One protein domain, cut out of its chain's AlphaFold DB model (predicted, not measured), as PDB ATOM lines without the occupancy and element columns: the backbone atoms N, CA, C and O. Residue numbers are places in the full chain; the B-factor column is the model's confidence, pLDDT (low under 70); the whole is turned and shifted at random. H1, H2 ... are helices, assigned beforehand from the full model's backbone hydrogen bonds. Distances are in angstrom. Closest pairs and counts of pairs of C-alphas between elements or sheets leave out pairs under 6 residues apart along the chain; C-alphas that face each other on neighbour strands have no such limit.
ATOM      1  N   GLN A 264      12.100  95.736 166.577       90.62
ATOM      2  CA  GLN A 264      13.346  95.955 165.834       90.62
ATOM      3  C   GLN A 264      13.080  96.686 164.516       90.62
ATOM      4  O   GLN A 264      13.717  97.704 164.248       90.62
ATOM      5  N   CYS A 265      12.083  96.255 163.739       90.31
ATOM      6  CA  CYS A 265      11.621  96.977 162.554       90.31
ATOM      7  C   CYS A 265      11.171  98.410 162.886       90.31
ATOM      8  O   CYS A 265      11.475  99.338 162.135       90.31
ATOM      9  N   HIS A 266      10.501  98.623 164.024       92.06
ATOM     10  CA  HIS A 266      10.122  99.963 164.474       92.06
ATOM     11  C   HIS A 266      11.340 100.843 164.802       92.06
ATOM     12  O   HIS A 266      11.414 101.983 164.346       92.06
ATOM     13  N   LEU A 267      12.320 100.323 165.550       89.38
ATOM     14  CA  LEU A 267      13.554 101.044 165.885       89.38
ATOM     15  C   LEU A 267      14.427 101.316 164.653       89.38
ATOM     16  O   LEU A 267      15.019 102.392 164.561       89.38
ATOM     17  N   ALA A 268      14.469 100.392 163.690       85.81
ATOM     18  CA  ALA A 268      15.126 100.594 162.403       85.81
ATOM     19  C   ALA A 268      14.433 101.708 161.601       85.81
ATOM     20  O   ALA A 268      15.107 102.616 161.115       85.81
ATOM     21  N   GLY A 269      13.096 101.699 161.542       88.38
ATOM     22  CA  GLY A 269      12.294 102.761 160.930       88.38
ATOM     23  C   GLY A 269      12.533 104.126 161.580       88.38
ATOM     24  O   GLY A 269      12.877 105.075 160.885       88.38
ATOM     25  N   PHE A 270      12.466 104.213 162.912       89.75
ATOM     26  CA  PHE A 270      12.772 105.439 163.660       89.75
ATOM     27  C   PHE A 270      14.199 105.940 163.398       89.75
ATOM     28  O   PHE A 270      14.406 107.135 163.195       89.75
ATOM     29  N   THR A 271      15.184 105.039 163.377       81.81
ATOM     30  CA  THR A 271      16.587 105.376 163.085       81.81
ATOM     31  C   THR A 271      16.738 105.913 161.662       81.81
ATOM     32  O   THR A 271      17.379 106.943 161.463       81.81
ATOM     33  N   MET A 272      16.099 105.273 160.678       78.00
ATOM     34  CA  MET A 272      16.094 105.740 159.291       78.00
ATOM     35  C   MET A 272      15.363 107.072 159.112       78.00
ATOM     36  O   MET A 272      15.879 107.931 158.404       78.00
ATOM     37  N   ASP A 273      14.217 107.280 159.761       81.56
ATOM     38  CA  ASP A 273      13.482 108.547 159.717       81.56
ATOM     39  C   ASP A 273      14.251 109.668 160.430       81.56
ATOM     40  O   ASP A 273      14.274 110.798 159.944       81.56
ATOM     41  N   SER A 274      14.943 109.360 161.533       80.19
ATOM     42  CA  SER A 274      15.809 110.310 162.248       80.19
ATOM     43  C   SER A 274      17.013 110.702 161.400       80.19
ATOM     44  O   SER A 274      17.301 111.887 161.271       80.19
ATOM     45  N   HIS A 275      17.685 109.740 160.758       72.62
ATOM     46  CA  HIS A 275      18.752 110.037 159.801       72.62
ATOM     47  C   HIS A 275      18.220 110.810 158.594       72.62
ATOM     48  O   HIS A 275      18.789 111.834 158.239       72.62
ATOM     49  N   ARG A 276      17.096 110.400 157.997       73.38
ATOM     50  CA  ARG A 276      16.445 111.138 156.904       73.38
ATOM     51  C   ARG A 276      16.082 112.560 157.319       73.38
ATOM     52  O   ARG A 276      16.153 113.441 156.477       73.38
ATOM     53  N   TRP A 277      15.700 112.809 158.570       73.56
ATOM     54  CA  TRP A 277      15.401 114.156 159.057       73.56
ATOM     55  C   TRP A 277      16.654 114.958 159.454       73.56
ATOM     56  O   TRP A 277      16.651 116.169 159.291       73.56
ATOM     57  N   LEU A 278      17.735 114.316 159.904       67.94
ATOM     58  CA  LEU A 278      19.036 114.966 160.128       67.94
ATOM     59  C   LEU A 278      19.734 115.334 158.804       67.94
ATOM     60  O   LEU A 278      20.338 116.399 158.708       67.94
ATOM     61  N   TYR A 279      19.641 114.467 157.787       66.31
ATOM     62  CA  TYR A 279      20.236 114.657 156.455       66.31
ATOM     63  C   TYR A 279      19.335 115.437 155.494       66.31
ATOM     64  O   TYR A 279      19.831 116.178 154.647       66.31
ATOM     65  N   ASN A 280      18.013 115.413 155.686       64.44
ATOM     66  CA  ASN A 280      17.209 116.567 155.309       64.44
ATOM     67  C   ASN A 280      17.624 117.728 156.222       64.44
ATOM     68  O   ASN A 280      16.916 118.052 157.173       64.44
ATOM     69  N   ARG A 281      18.699 118.452 155.874       64.19
ATOM     70  CA  ARG A 281      18.746 119.881 156.197       64.19
ATOM     71  C   ARG A 281      17.515 120.471 155.490       64.19
ATOM     72  O   ARG A 281      17.562 120.791 154.307       64.19
ATOM     73  N   VAL A 282      16.368 120.512 156.185       54.44
ATOM     74  CA  VAL A 282      15.038 120.840 155.616       54.44
ATOM     75  C   VAL A 282      15.056 122.218 154.943       54.44
ATOM     76  O   VAL A 282      14.290 122.477 154.016       54.44
ATOM     77  N   HIS A 283      15.997 123.066 155.361       63.34
ATOM     78  CA  HIS A 283      16.368 124.310 154.705       63.34
ATOM     79  C   HIS A 283      17.856 124.322 154.340       63.34
ATOM     80  O   HIS A 283      18.613 125.181 154.780       63.34
ATOM     81  N   TYR A 284      18.273 123.374 153.499       74.94
ATOM     82  CA  TYR A 284      19.364 123.617 152.564       74.94
ATOM     83  C   TYR A 284      19.050 124.927 151.821       74.94
ATOM     84  O   TYR A 284      18.054 124.946 151.087       74.94
ATOM     85  N   PRO A 285      19.820 126.021 152.015       82.81
ATOM     86  CA  PRO A 285      19.570 127.260 151.287       82.81
ATOM     87  C   PRO A 285      19.666 126.943 149.792       82.81
ATOM     88  O   PRO A 285      20.557 126.172 149.417       82.81
ATOM     89  N   PRO A 286      18.736 127.431 148.950       88.00
ATOM     90  CA  PRO A 286      18.684 127.035 147.548       88.00
ATOM     91  C   PRO A 286      20.051 127.257 146.902       88.00
ATOM     92  O   PRO A 286      20.642 128.326 147.057       88.00
ATOM     93  N   LEU A 287      20.571 126.223 146.233       90.00
ATOM     94  CA  LEU A 287      21.788 126.382 145.444       90.00
ATOM     95  C   LEU A 287      21.529 127.445 144.363       90.00
ATOM     96  O   LEU A 287      20.404 127.528 143.867       90.00
ATOM     97  N   PRO A 288      22.545 128.242 143.987       91.62
ATOM     98  CA  PRO A 288      22.392 129.236 142.927       91.62
ATOM     99  C   PRO A 288      22.080 128.601 141.562       91.62
ATOM    100  O   PRO A 288      21.545 129.275 140.694       91.62
ATOM    101  N   GLU A 289      22.401 127.316 141.396       94.56
ATOM    102  CA  GLU A 289      22.316 126.544 140.155       94.56
ATOM    103  C   GLU A 289      21.696 125.161 140.436       94.56
ATOM    104  O   GLU A 289      21.620 124.730 141.594       94.56
ATOM    105  N   THR A 290      21.264 124.434 139.399       95.44
ATOM    106  CA  THR A 290      20.695 123.085 139.583       95.44
ATOM    107  C   THR A 290      21.749 122.083 140.071       95.44
ATOM    108  O   THR A 290      22.946 122.239 139.821       95.44
ATOM    109  N   LEU A 291      21.324 121.021 140.770       94.56
ATOM    110  CA  LEU A 291      22.263 120.011 141.274       94.56
ATOM    111  C   LEU A 291      22.959 119.265 140.120       94.56
ATOM    112  O   LEU A 291      24.124 118.885 140.230       94.56
ATOM    113  N   GLU A 292      22.243 119.102 139.009       95.44
ATOM    114  CA  GLU A 292      22.727 118.623 137.722       95.44
ATOM    115  C   GLU A 292      23.866 119.499 137.175       95.44
ATOM    116  O   GLU A 292      24.959 118.990 136.912       95.44
ATOM    117  N   ASP A 293      23.652 120.809 137.046       96.38
ATOM    118  CA  ASP A 293      24.648 121.733 136.490       96.38
ATOM    119  C   ASP A 293      25.887 121.839 137.392       96.38
ATOM    120  O   ASP A 293      27.022 121.780 136.907       96.38
ATOM    121  N   VAL A 294      25.689 121.879 138.717       96.88
ATOM    122  CA  VAL A 294      26.777 121.849 139.710       96.88
ATOM    123  C   VAL A 294      27.601 120.562 139.598       96.88
ATOM    124  O   VAL A 294      28.829 120.619 139.647       96.88
ATOM    125  N   PHE A 295      26.974 119.400 139.393       96.81
ATOM    126  CA  PHE A 295      27.696 118.139 139.182       96.81
ATOM    127  C   PHE A 295      28.585 118.186 137.935       96.81
ATOM    128  O   PHE A 295      29.767 117.843 138.012       96.81
ATOM    129  N   PHE A 296      28.051 118.629 136.793       95.94
ATOM    130  CA  PHE A 296      28.823 118.699 135.549       95.94
ATOM    131  C   PHE A 296      29.938 119.750 135.610       95.94
ATOM    132  O   PHE A 296      31.022 119.513 135.071       95.94
ATOM    133  N   ALA A 297      29.724 120.863 136.313       96.75
ATOM    134  CA  ALA A 297      30.757 121.857 136.588       96.75
ATOM    135  C   ALA A 297      31.892 121.282 137.451       96.75
ATOM    136  O   ALA A 297      33.055 121.332 137.051       96.75
ATOM    137  N   LEU A 298      31.566 120.656 138.588       96.50
ATOM    138  CA  LEU A 298      32.558 120.053 139.484       96.50
ATOM    139  C   LEU A 298      33.334 118.904 138.816       96.50
ATOM    140  O   LEU A 298      34.533 118.765 139.056       96.50
ATOM    141  N   MET A 299      32.684 118.125 137.945       95.94
ATOM    142  CA  MET A 299      33.346 117.133 137.087       95.94
ATOM    143  C   MET A 299      34.301 117.781 136.076       95.94
ATOM    144  O   MET A 299      35.409 117.290 135.877       95.94
ATOM    145  N   SER A 300      33.890 118.885 135.445       95.25
ATOM    146  CA  SER A 300      34.703 119.602 134.448       95.25
ATOM    147  C   SER A 300      35.954 120.250 135.053       95.25
ATOM    148  O   SER A 300      36.936 120.453 134.343       95.25
ATOM    149  N   CYS A 301      35.931 120.540 136.355       94.31
ATOM    150  CA  CYS A 301      37.053 121.102 137.109       94.31
ATOM    151  C   CYS A 301      37.921 120.047 137.845       94.31
ATOM    152  O   CYS A 301      38.788 120.445 138.616       94.31
ATOM    153  N   ASP A 302      37.681 118.731 137.675       94.50
ATOM    154  CA  ASP A 302      38.247 117.620 138.498       94.50
ATOM    155  C   ASP A 302      38.128 117.855 140.027       94.50
ATOM    156  O   ASP A 302      38.906 117.340 140.830       94.50
ATOM    157  N   ALA A 303      37.134 118.643 140.456       94.81
ATOM    158  CA  ALA A 303      36.910 118.974 141.865       94.81
ATOM    159  C   ALA A 303      36.296 117.795 142.642       94.81
ATOM    160  O   ALA A 303      36.501 117.662 143.854       94.81
ATOM    161  N   ILE A 304      35.566 116.925 141.936       95.00
ATOM    162  CA  ILE A 304      35.022 115.668 142.451       95.00
ATOM    163  C   ILE A 304      35.544 114.481 141.644       95.00
ATOM    164  O   ILE A 304      35.585 114.510 140.418       95.00
ATOM    165  N   ARG A 305      35.881 113.395 142.345       92.19
ATOM    166  CA  ARG A 305      36.256 112.118 141.730       92.19
ATOM    167  C   ARG A 305      35.171 111.090 141.981       92.19
ATOM    168  O   ARG A 305      34.874 110.763 143.127       92.19
ATOM    169  N   LEU A 306      34.588 110.587 140.898       91.56
ATOM    170  CA  LEU A 306      33.575 109.539 140.964       91.56
ATOM    171  C   LEU A 306      34.209 108.190 141.332       91.56
ATOM    172  O   LEU A 306      35.348 107.929 140.928       91.56
ATOM    173  N   PRO A 307      33.472 107.297 142.017       87.44
ATOM    174  CA  PRO A 307      33.895 105.913 142.204       87.44
ATOM    175  C   PRO A 307      34.254 105.249 140.863       87.44
ATOM    176  O   PRO A 307      33.628 105.569 139.844       87.44
ATOM    177  N   PRO A 308      35.220 104.313 140.813       88.19
ATOM    178  CA  PRO A 308      35.511 103.568 139.590       88.19
ATOM    179  C   PRO A 308      34.238 102.898 139.057       88.19
ATOM    180  O   PRO A 308      33.398 102.412 139.818       88.19
ATOM    181  N   GLN A 309      34.059 102.925 137.735       84.06
ATOM    182  CA  GLN A 309      32.903 102.304 137.098       84.06
ATOM    183  C   GLN A 309      32.987 100.790 137.306       84.06
ATOM    184  O   GLN A 309      34.039 100.197 137.093       84.06
ATOM    185  N   ARG A 310      31.887 100.158 137.731       82.75
ATOM    186  CA  ARG A 310      31.850  98.698 137.865       82.75
ATOM    187  C   ARG A 310      31.999  98.078 136.476       82.75
ATOM    188  O   ARG A 310      31.168  98.323 135.607       82.75
ATOM    189  N   TYR A 322      20.938 105.204 135.164       89.25
ATOM    190  CA  TYR A 322      22.034 105.197 136.127       89.25
ATOM    191  C   TYR A 322      22.210 106.587 136.726       89.25
ATOM    192  O   TYR A 322      22.349 107.574 136.012       89.25
ATOM    193  N   CYS A 323      22.280 106.638 138.053       92.12
ATOM    194  CA  CYS A 323      22.705 107.823 138.782       92.12
ATOM    195  C   CYS A 323      24.153 108.176 138.368       92.12
ATOM    196  O   CYS A 323      25.049 107.356 138.612       92.12
ATOM    197  N   PRO A 324      24.425 109.366 137.787       90.19
ATOM    198  CA  PRO A 324      25.765 109.725 137.312       90.19
ATOM    199  C   PRO A 324      26.836 109.706 138.408       90.19
ATOM    200  O   PRO A 324      27.982 109.347 138.142       90.19
ATOM    201  N   ASN A 325      26.456 110.040 139.647       93.00
ATOM    202  CA  ASN A 325      27.351 110.021 140.800       93.00
ATOM    203  C   ASN A 325      27.685 108.583 141.243       93.00
ATOM    204  O   ASN A 325      28.837 108.158 141.187       93.00
ATOM    205  N   HIS A 326      26.666 107.812 141.641       90.25
ATOM    206  CA  HIS A 326      26.846 106.469 142.200       90.25
ATOM    207  C   HIS A 326      27.245 105.412 141.156       90.25
ATOM    208  O   HIS A 326      27.634 104.307 141.537       90.25
ATOM    209  N   ARG A 327      27.117 105.714 139.853       89.62
ATOM    210  CA  ARG A 327      27.346 104.779 138.732       89.62
ATOM    211  C   ARG A 327      26.584 103.458 138.909       89.62
ATOM    212  O   ARG A 327      27.065 102.379 138.563       89.62
ATOM    213  N   ALA A 328      25.369 103.568 139.440       87.75
ATOM    214  CA  ALA A 328      24.461 102.468 139.724       87.75
ATOM    215  C   ALA A 328      23.034 102.834 139.299       87.75
ATOM    216  O   ALA A 328      22.665 104.012 139.275       87.75
ATOM    217  N   HIS A 329      22.227 101.816 139.004       87.69
ATOM    218  CA  HIS A 329      20.792 101.977 138.798       87.69
ATOM    219  C   HIS A 329      20.110 102.574 140.031       87.69
ATOM    220  O   HIS A 329      20.407 102.184 141.161       87.69
ATOM    221  N   GLY A 330      19.155 103.475 139.808       83.81
ATOM    222  CA  GLY A 330      18.336 104.017 140.883       83.81
ATOM    223  C   GLY A 330      17.599 105.279 140.470       83.81
ATOM    224  O   GLY A 330      16.565 105.210 139.816       83.81
ATOM    225  N   HIS A 331      18.125 106.419 140.906       88.06
ATOM    226  CA  HIS A 331      17.440 107.706 140.900       88.06
ATOM    227  C   HIS A 331      18.210 108.780 140.125       88.06
ATOM    228  O   HIS A 331      19.418 108.676 139.907       88.06
ATOM    229  N   GLU A 332      17.486 109.829 139.749       91.56
ATOM    230  CA  GLU A 332      18.032 111.024 139.108       91.56
ATOM    231  C   GLU A 332      18.931 111.838 140.055       91.56
ATOM    232  O   GLU A 332      18.940 111.637 141.278       91.56
ATOM    233  N   LEU A 333      19.717 112.743 139.465       90.81
ATOM    234  CA  LEU A 333      20.837 113.435 140.104       90.81
ATOM    235  C   LEU A 333      20.353 114.384 141.220       90.81
ATOM    236  O   LEU A 333      20.832 114.262 142.346       90.81
ATOM    237  N   HIS A 334      19.312 115.191 140.985       89.06
ATOM    238  CA  HIS A 334      18.642 116.017 142.004       89.06
ATOM    239  C   HIS A 334      18.107 115.244 143.225       89.06
ATOM    240  O   HIS A 334      17.953 115.831 144.297       89.06
ATOM    241  N   ASN A 335      17.851 113.936 143.098       88.62
ATOM    242  CA  ASN A 335      17.375 113.081 144.193       88.62
ATOM    243  C   ASN A 335      18.514 112.432 145.005       88.62
ATOM    244  O   ASN A 335      18.251 111.667 145.935       88.62
ATOM    245  N   ILE A 336      19.786 112.701 144.680       90.94
ATOM    246  CA  ILE A 336      20.925 112.184 145.446       90.94
ATOM    247  C   ILE A 336      21.201 113.074 146.666       90.94
ATOM    248  O   ILE A 336      21.991 114.018 146.606       90.94
ATOM    249  N   PHE A 337      20.626 112.706 147.811       88.81
ATOM    250  CA  PHE A 337      20.927 113.344 149.099       88.81
ATOM    251  C   PHE A 337      22.434 113.337 149.409       88.81
ATOM    252  O   PHE A 337      23.005 114.387 149.657       88.81
ATOM    253  N   THR A 338      23.115 112.196 149.252       89.00
ATOM    254  CA  THR A 338      24.563 112.066 149.514       89.00
ATOM    255  C   THR A 338      25.438 113.002 148.674       89.00
ATOM    256  O   THR A 338      26.470 113.456 149.157       89.00
ATOM    257  N   PHE A 339      25.051 113.316 147.433       94.12
ATOM    258  CA  PHE A 339      25.780 114.277 146.604       94.12
ATOM    259  C   PHE A 339      25.469 115.710 147.020       94.12
ATOM    260  O   PHE A 339      26.382 116.524 147.116       94.12
ATOM    261  N   ARG A 340      24.193 116.003 147.299       93.62
ATOM    262  CA  ARG A 340      23.761 117.304 147.802       93.62
ATOM    263  C   ARG A 340      24.505 117.653 149.087       93.62
ATOM    264  O   ARG A 340      25.159 118.689 149.124       93.62
ATOM    265  N   ASP A 341      24.486 116.763 150.074       90.94
ATOM    266  CA  ASP A 341      25.226 116.887 151.332       90.94
ATOM    267  C   ASP A 341      26.709 117.200 151.068       90.94
ATOM    268  O   ASP A 341      27.254 118.143 151.633       90.94
ATOM    269  N   TRP A 342      27.336 116.490 150.123       94.12
ATOM    270  CA  TRP A 342      28.740 116.695 149.759       94.12
ATOM    271  C   TRP A 342      29.014 118.055 149.098       94.12
ATOM    272  O   TRP A 342      30.054 118.658 149.362       94.12
ATOM    273  N   VAL A 343      28.094 118.576 148.276       95.44
ATOM    274  CA  VAL A 343      28.181 119.938 147.713       95.44
ATOM    275  C   VAL A 343      28.137 120.986 148.825       95.44
ATOM    276  O   VAL A 343      28.976 121.886 148.829       95.44
ATOM    277  N   TYR A 344      27.224 120.858 149.795       93.50
ATOM    278  CA  TYR A 344      27.183 121.785 150.931       93.50
ATOM    279  C   TYR A 344      28.403 121.636 151.839       93.50
ATOM    280  O   TYR A 344      28.999 122.642 152.190       93.50
ATOM    281  N   ASP A 345      28.865 120.423 152.140       93.31
ATOM    282  CA  ASP A 345      30.076 120.233 152.946       93.31
ATOM    283  C   ASP A 345      31.331 120.800 152.257       93.31
ATOM    284  O   ASP A 345      32.198 121.363 152.924       93.31
ATOM    285  N   MET A 346      31.444 120.704 150.927       95.25
ATOM    286  CA  MET A 346      32.538 121.341 150.183       95.25
ATOM    287  C   MET A 346      32.399 122.871 150.118       95.25
ATOM    288  O   MET A 346      33.417 123.561 150.167       95.25
ATOM    289  N   ASN A 347      31.179 123.411 150.052       95.00
ATOM    290  CA  ASN A 347      30.914 124.845 150.208       95.00
ATOM    291  C   ASN A 347      31.314 125.341 151.608       95.00
ATOM    292  O   ASN A 347      32.074 126.297 151.728       95.00
ATOM    293  N   ASP A 348      30.860 124.652 152.652       91.44
ATOM    294  CA  ASP A 348      31.084 125.001 154.059       91.44
ATOM    295  C   ASP A 348      32.586 124.899 154.425       91.44
ATOM    296  O   ASP A 348      33.073 125.610 155.302       91.44
ATOM    297  N   GLN A 349      33.350 124.065 153.703       94.31
ATOM    298  CA  GLN A 349      34.818 123.966 153.772       94.31
ATOM    299  C   GLN A 349      35.571 125.003 152.911       94.31
ATOM    300  O   GLN A 349      36.803 124.988 152.904       94.31
ATOM    301  N   GLY A 350      34.885 125.854 152.141       95.38
ATOM    302  CA  GLY A 350      35.516 126.792 151.200       95.38
ATOM    303  C   GLY A 350      36.252 126.112 150.035       95.38
ATOM    304  O   GLY A 350      37.184 126.681 149.474       95.38
ATOM    305  N   ARG A 351      35.876 124.873 149.690       96.12
ATOM    306  CA  ARG A 351      36.482 124.079 148.603       96.12
ATOM    307  C   ARG A 351      35.795 124.263 147.250       96.12
ATOM    308  O   ARG A 351      36.375 123.882 146.238       96.12
ATOM    309  N   ILE A 352      34.581 124.810 147.232       95.88
ATOM    310  CA  ILE A 352      33.894 125.237 146.009       95.88
ATOM    311  C   ILE A 352      34.084 126.744 145.857       95.88
ATOM    312  O   ILE A 352      33.666 127.509 146.723       95.88
ATOM    313  N   ASN A 353      34.664 127.156 144.732       95.69
ATOM    314  CA  ASN A 353      34.573 128.526 144.250       95.69
ATOM    315  C   ASN A 353      33.337 128.628 143.341       95.69
ATOM    316  O   ASN A 353      33.297 128.013 142.272       95.69
ATOM    317  N   TRP A 354      32.304 129.354 143.774       95.19
ATOM    318  CA  TRP A 354      31.042 129.439 143.030       95.19
ATOM    319  C   TRP A 354      31.185 130.195 141.713       95.19
ATOM    320  O   TRP A 354      30.452 129.915 140.768       95.19
ATOM    321  N   GLU A 355      32.148 131.105 141.620       95.69
ATOM    322  CA  GLU A 355      32.441 131.859 140.407       95.69
ATOM    323  C   GLU A 355      33.011 130.930 139.322       95.69
ATOM    324  O   GLU A 355      32.532 130.960 138.188       95.69
ATOM    325  N   ASP A 356      33.919 130.014 139.678       95.62
ATOM    326  CA  ASP A 356      34.442 128.995 138.751       95.62
ATOM    327  C   ASP A 356      33.340 128.021 138.301       95.62
ATOM    328  O   ASP A 356      33.260 127.666 137.122       95.62
ATOM    329  N   VAL A 357      32.448 127.624 139.220       96.50
ATOM    330  CA  VAL A 357      31.282 126.778 138.911       96.50
ATOM    331  C   VAL A 357      30.345 127.479 137.920       96.50
ATOM    332  O   VAL A 357      30.001 126.889 136.896       96.50
ATOM    333  N   LYS A 358      29.993 128.751 138.150       96.38
ATOM    334  CA  LYS A 358      29.165 129.548 137.225       96.38
ATOM    335  C   LYS A 358      29.829 129.708 135.857       96.38
ATOM    336  O   LYS A 358      29.163 129.548 134.837       96.38
ATOM    337  N   VAL A 359      31.139 129.968 135.805       96.25
ATOM    338  CA  VAL A 359      31.892 130.059 134.539       96.25
ATOM    339  C   VAL A 359      31.880 128.721 133.790       96.25
ATOM    340  O   VAL A 359      31.697 128.707 132.571       96.25
ATOM    341  N   ALA A 360      32.004 127.589 134.488       96.31
ATOM    342  CA  ALA A 360      31.897 126.264 133.880       96.31
ATOM    343  C   ALA A 360      30.486 125.980 133.318       96.31
ATOM    344  O   ALA A 360      30.373 125.447 132.211       96.31
ATOM    345  N   ILE A 361      29.422 126.389 134.020       96.31
ATOM    346  CA  ILE A 361      28.017 126.246 133.582       96.31
ATOM    347  C   ILE A 361      27.703 127.170 132.394       96.31
ATOM    348  O   ILE A 361      27.096 126.751 131.404       96.31
ATOM    349  N   ALA A 362      28.184 128.415 132.416       96.31
ATOM    350  CA  ALA A 362      28.077 129.337 131.284       96.31
ATOM    351  C   ALA A 362      28.806 128.792 130.039       96.31
ATOM    352  O   ALA A 362      28.303 128.873 128.917       96.31
ATOM    353  N   LYS A 363      29.973 128.166 130.228       95.88
ATOM    354  CA  LYS A 363      30.748 127.546 129.145       95.88
ATOM    355  C   LYS A 363      30.057 126.308 128.562       95.88
ATOM    356  O   LYS A 363      30.025 126.160 127.340       95.88
ATOM    357  N   SER A 364      29.494 125.434 129.398       92.69
ATOM    358  CA  SER A 364      28.803 124.219 128.940       92.69
ATOM    359  C   SER A 364      27.476 124.535 128.234       92.69
ATOM    360  O   SER A 364      27.182 123.957 127.184       92.69
ATOM    361  N   SER A 365      26.712 125.511 128.733       93.25
ATOM    362  CA  SER A 365      25.475 125.986 128.095       93.25
ATOM    363  C   SER A 365      25.735 126.678 126.749       93.25
ATOM    364  O   SER A 365      25.055 126.364 125.766       93.25
ATOM    365  N   ALA A 366      26.771 127.520 126.648       93.06
ATOM    366  CA  ALA A 366      27.195 128.123 125.381       93.06
ATOM    367  C   ALA A 366      27.579 127.069 124.324       93.06
ATOM    368  O   ALA A 366      27.176 127.175 123.165       93.06
ATOM    369  N   GLN A 367      28.294 126.008 124.720       88.19
ATOM    370  CA  GLN A 367      28.639 124.894 123.825       88.19
ATOM    371  C   GLN A 367      27.419 124.045 123.422       88.19
ATOM    372  O   GLN A 367      27.340 123.582 122.284       88.19
ATOM    373  N   GLY A 368      26.448 123.852 124.322       79.31
ATOM    374  CA  GLY A 368      25.222 123.096 124.039       79.31
ATOM    375  C   GLY A 368      24.252 123.808 123.088       79.31
ATOM    376  O   GLY A 368      23.608 123.154 122.263       79.31
ATOM    377  N   SER A 369      24.179 125.141 123.168       64.44
ATOM    378  CA  SER A 369      23.304 125.990 122.344       64.44
ATOM    379  C   SER A 369      23.499 125.761 120.836       64.44
ATOM    380  O   SER A 369      22.529 125.592 120.098       64.44
TER     381      SER A 369
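AT A GLANCE: This is residues 264 to 310 and 322 to 369 of the 635 residues of an uncharacterized protein of Colocasia esculenta (UniProt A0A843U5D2). A body of three helices, H2, H3 and H4, joined by loops, has one helical arm: residues 264 to 275 of H1 stick out at one end, and with them the longest span is 53 A, against 38 A for the body without them. In the body H4 crosses H2 nearly at right angles, H3 lies near H2 with few contacts, and the unnamed stretches on either side of a cut, residues 301 to 310 and 322 to 336, lie to one side of these helices. The printed part has 95 residues with four named helices, in the order H1, H2, H3, H4, and no named strand; the class is all helix. The whole is loose, with a radius of gyration of the C-alphas of 15.6 A, and elongated, spanning 53 by 32 by 23 A.

HOW THE PARTS SIT: H1, residues 264 to 279, touches no helix. It is close to but not clearly touching H3, residues 337 to 348; their closest C-alphas, those of Tyr 279 and Asp 341, are 7.5 A apart. These two run the same way at a steep tilt of 38 degrees. H2, residues 291 to 300, is also close to but not clearly touching H3, and the closest C-alphas, those of Leu 291 and Arg 340, are 7.2 A apart. H2 and H3 run the same way at a steep tilt of 64 degrees. H4, residues 354 to 369, touches H2 with residues 357 to 361 alone, and the closest C-alphas are those of Ala 297 and Ala 360, 5.3 A apart. H2 and H4 are about perpendicular, at 86 degrees. H1 and H4 are apart, as are H1 and H2, and H3 and H4. Residues 322 to 323 pair with residues 328 to 329, antiparallel. In H1, H2, H3 and H4 every O i to N i+4 pair is within hydrogen-bond range.

IN THESE COORDINATES: H1 begins at C-alpha 264, (13.346, 95.955, 165.834), and is 22.0 A long from first to last C-alpha. H2 begins at C-alpha 291, (22.263, 120.011, 141.274), and measures 14.2 A. H3 measures 16.2 A. H4 measures 22.4 A and ends at C-alpha 369, (23.304, 125.990, 122.344).

THE WHOLE: The two C-alphas farthest apart, those of Gln 264 and Ser 369, are 53.8 A apart. Without residues 264 to 275, which stand free, the body spans 38 by 32 by 22 A. Residues 311 to 321 are cut out, and C-alphas 310 and 322 are 11.9 A apart across the cut; the link from H2 to H3 runs across it. The link from H1 to H2 is long, with 11 residues, and that from H3 to H4 is tight, with 5 residues. The mean pLDDT of the printed part is 88.8; residues 278 to 283 and residue 369 are under 70.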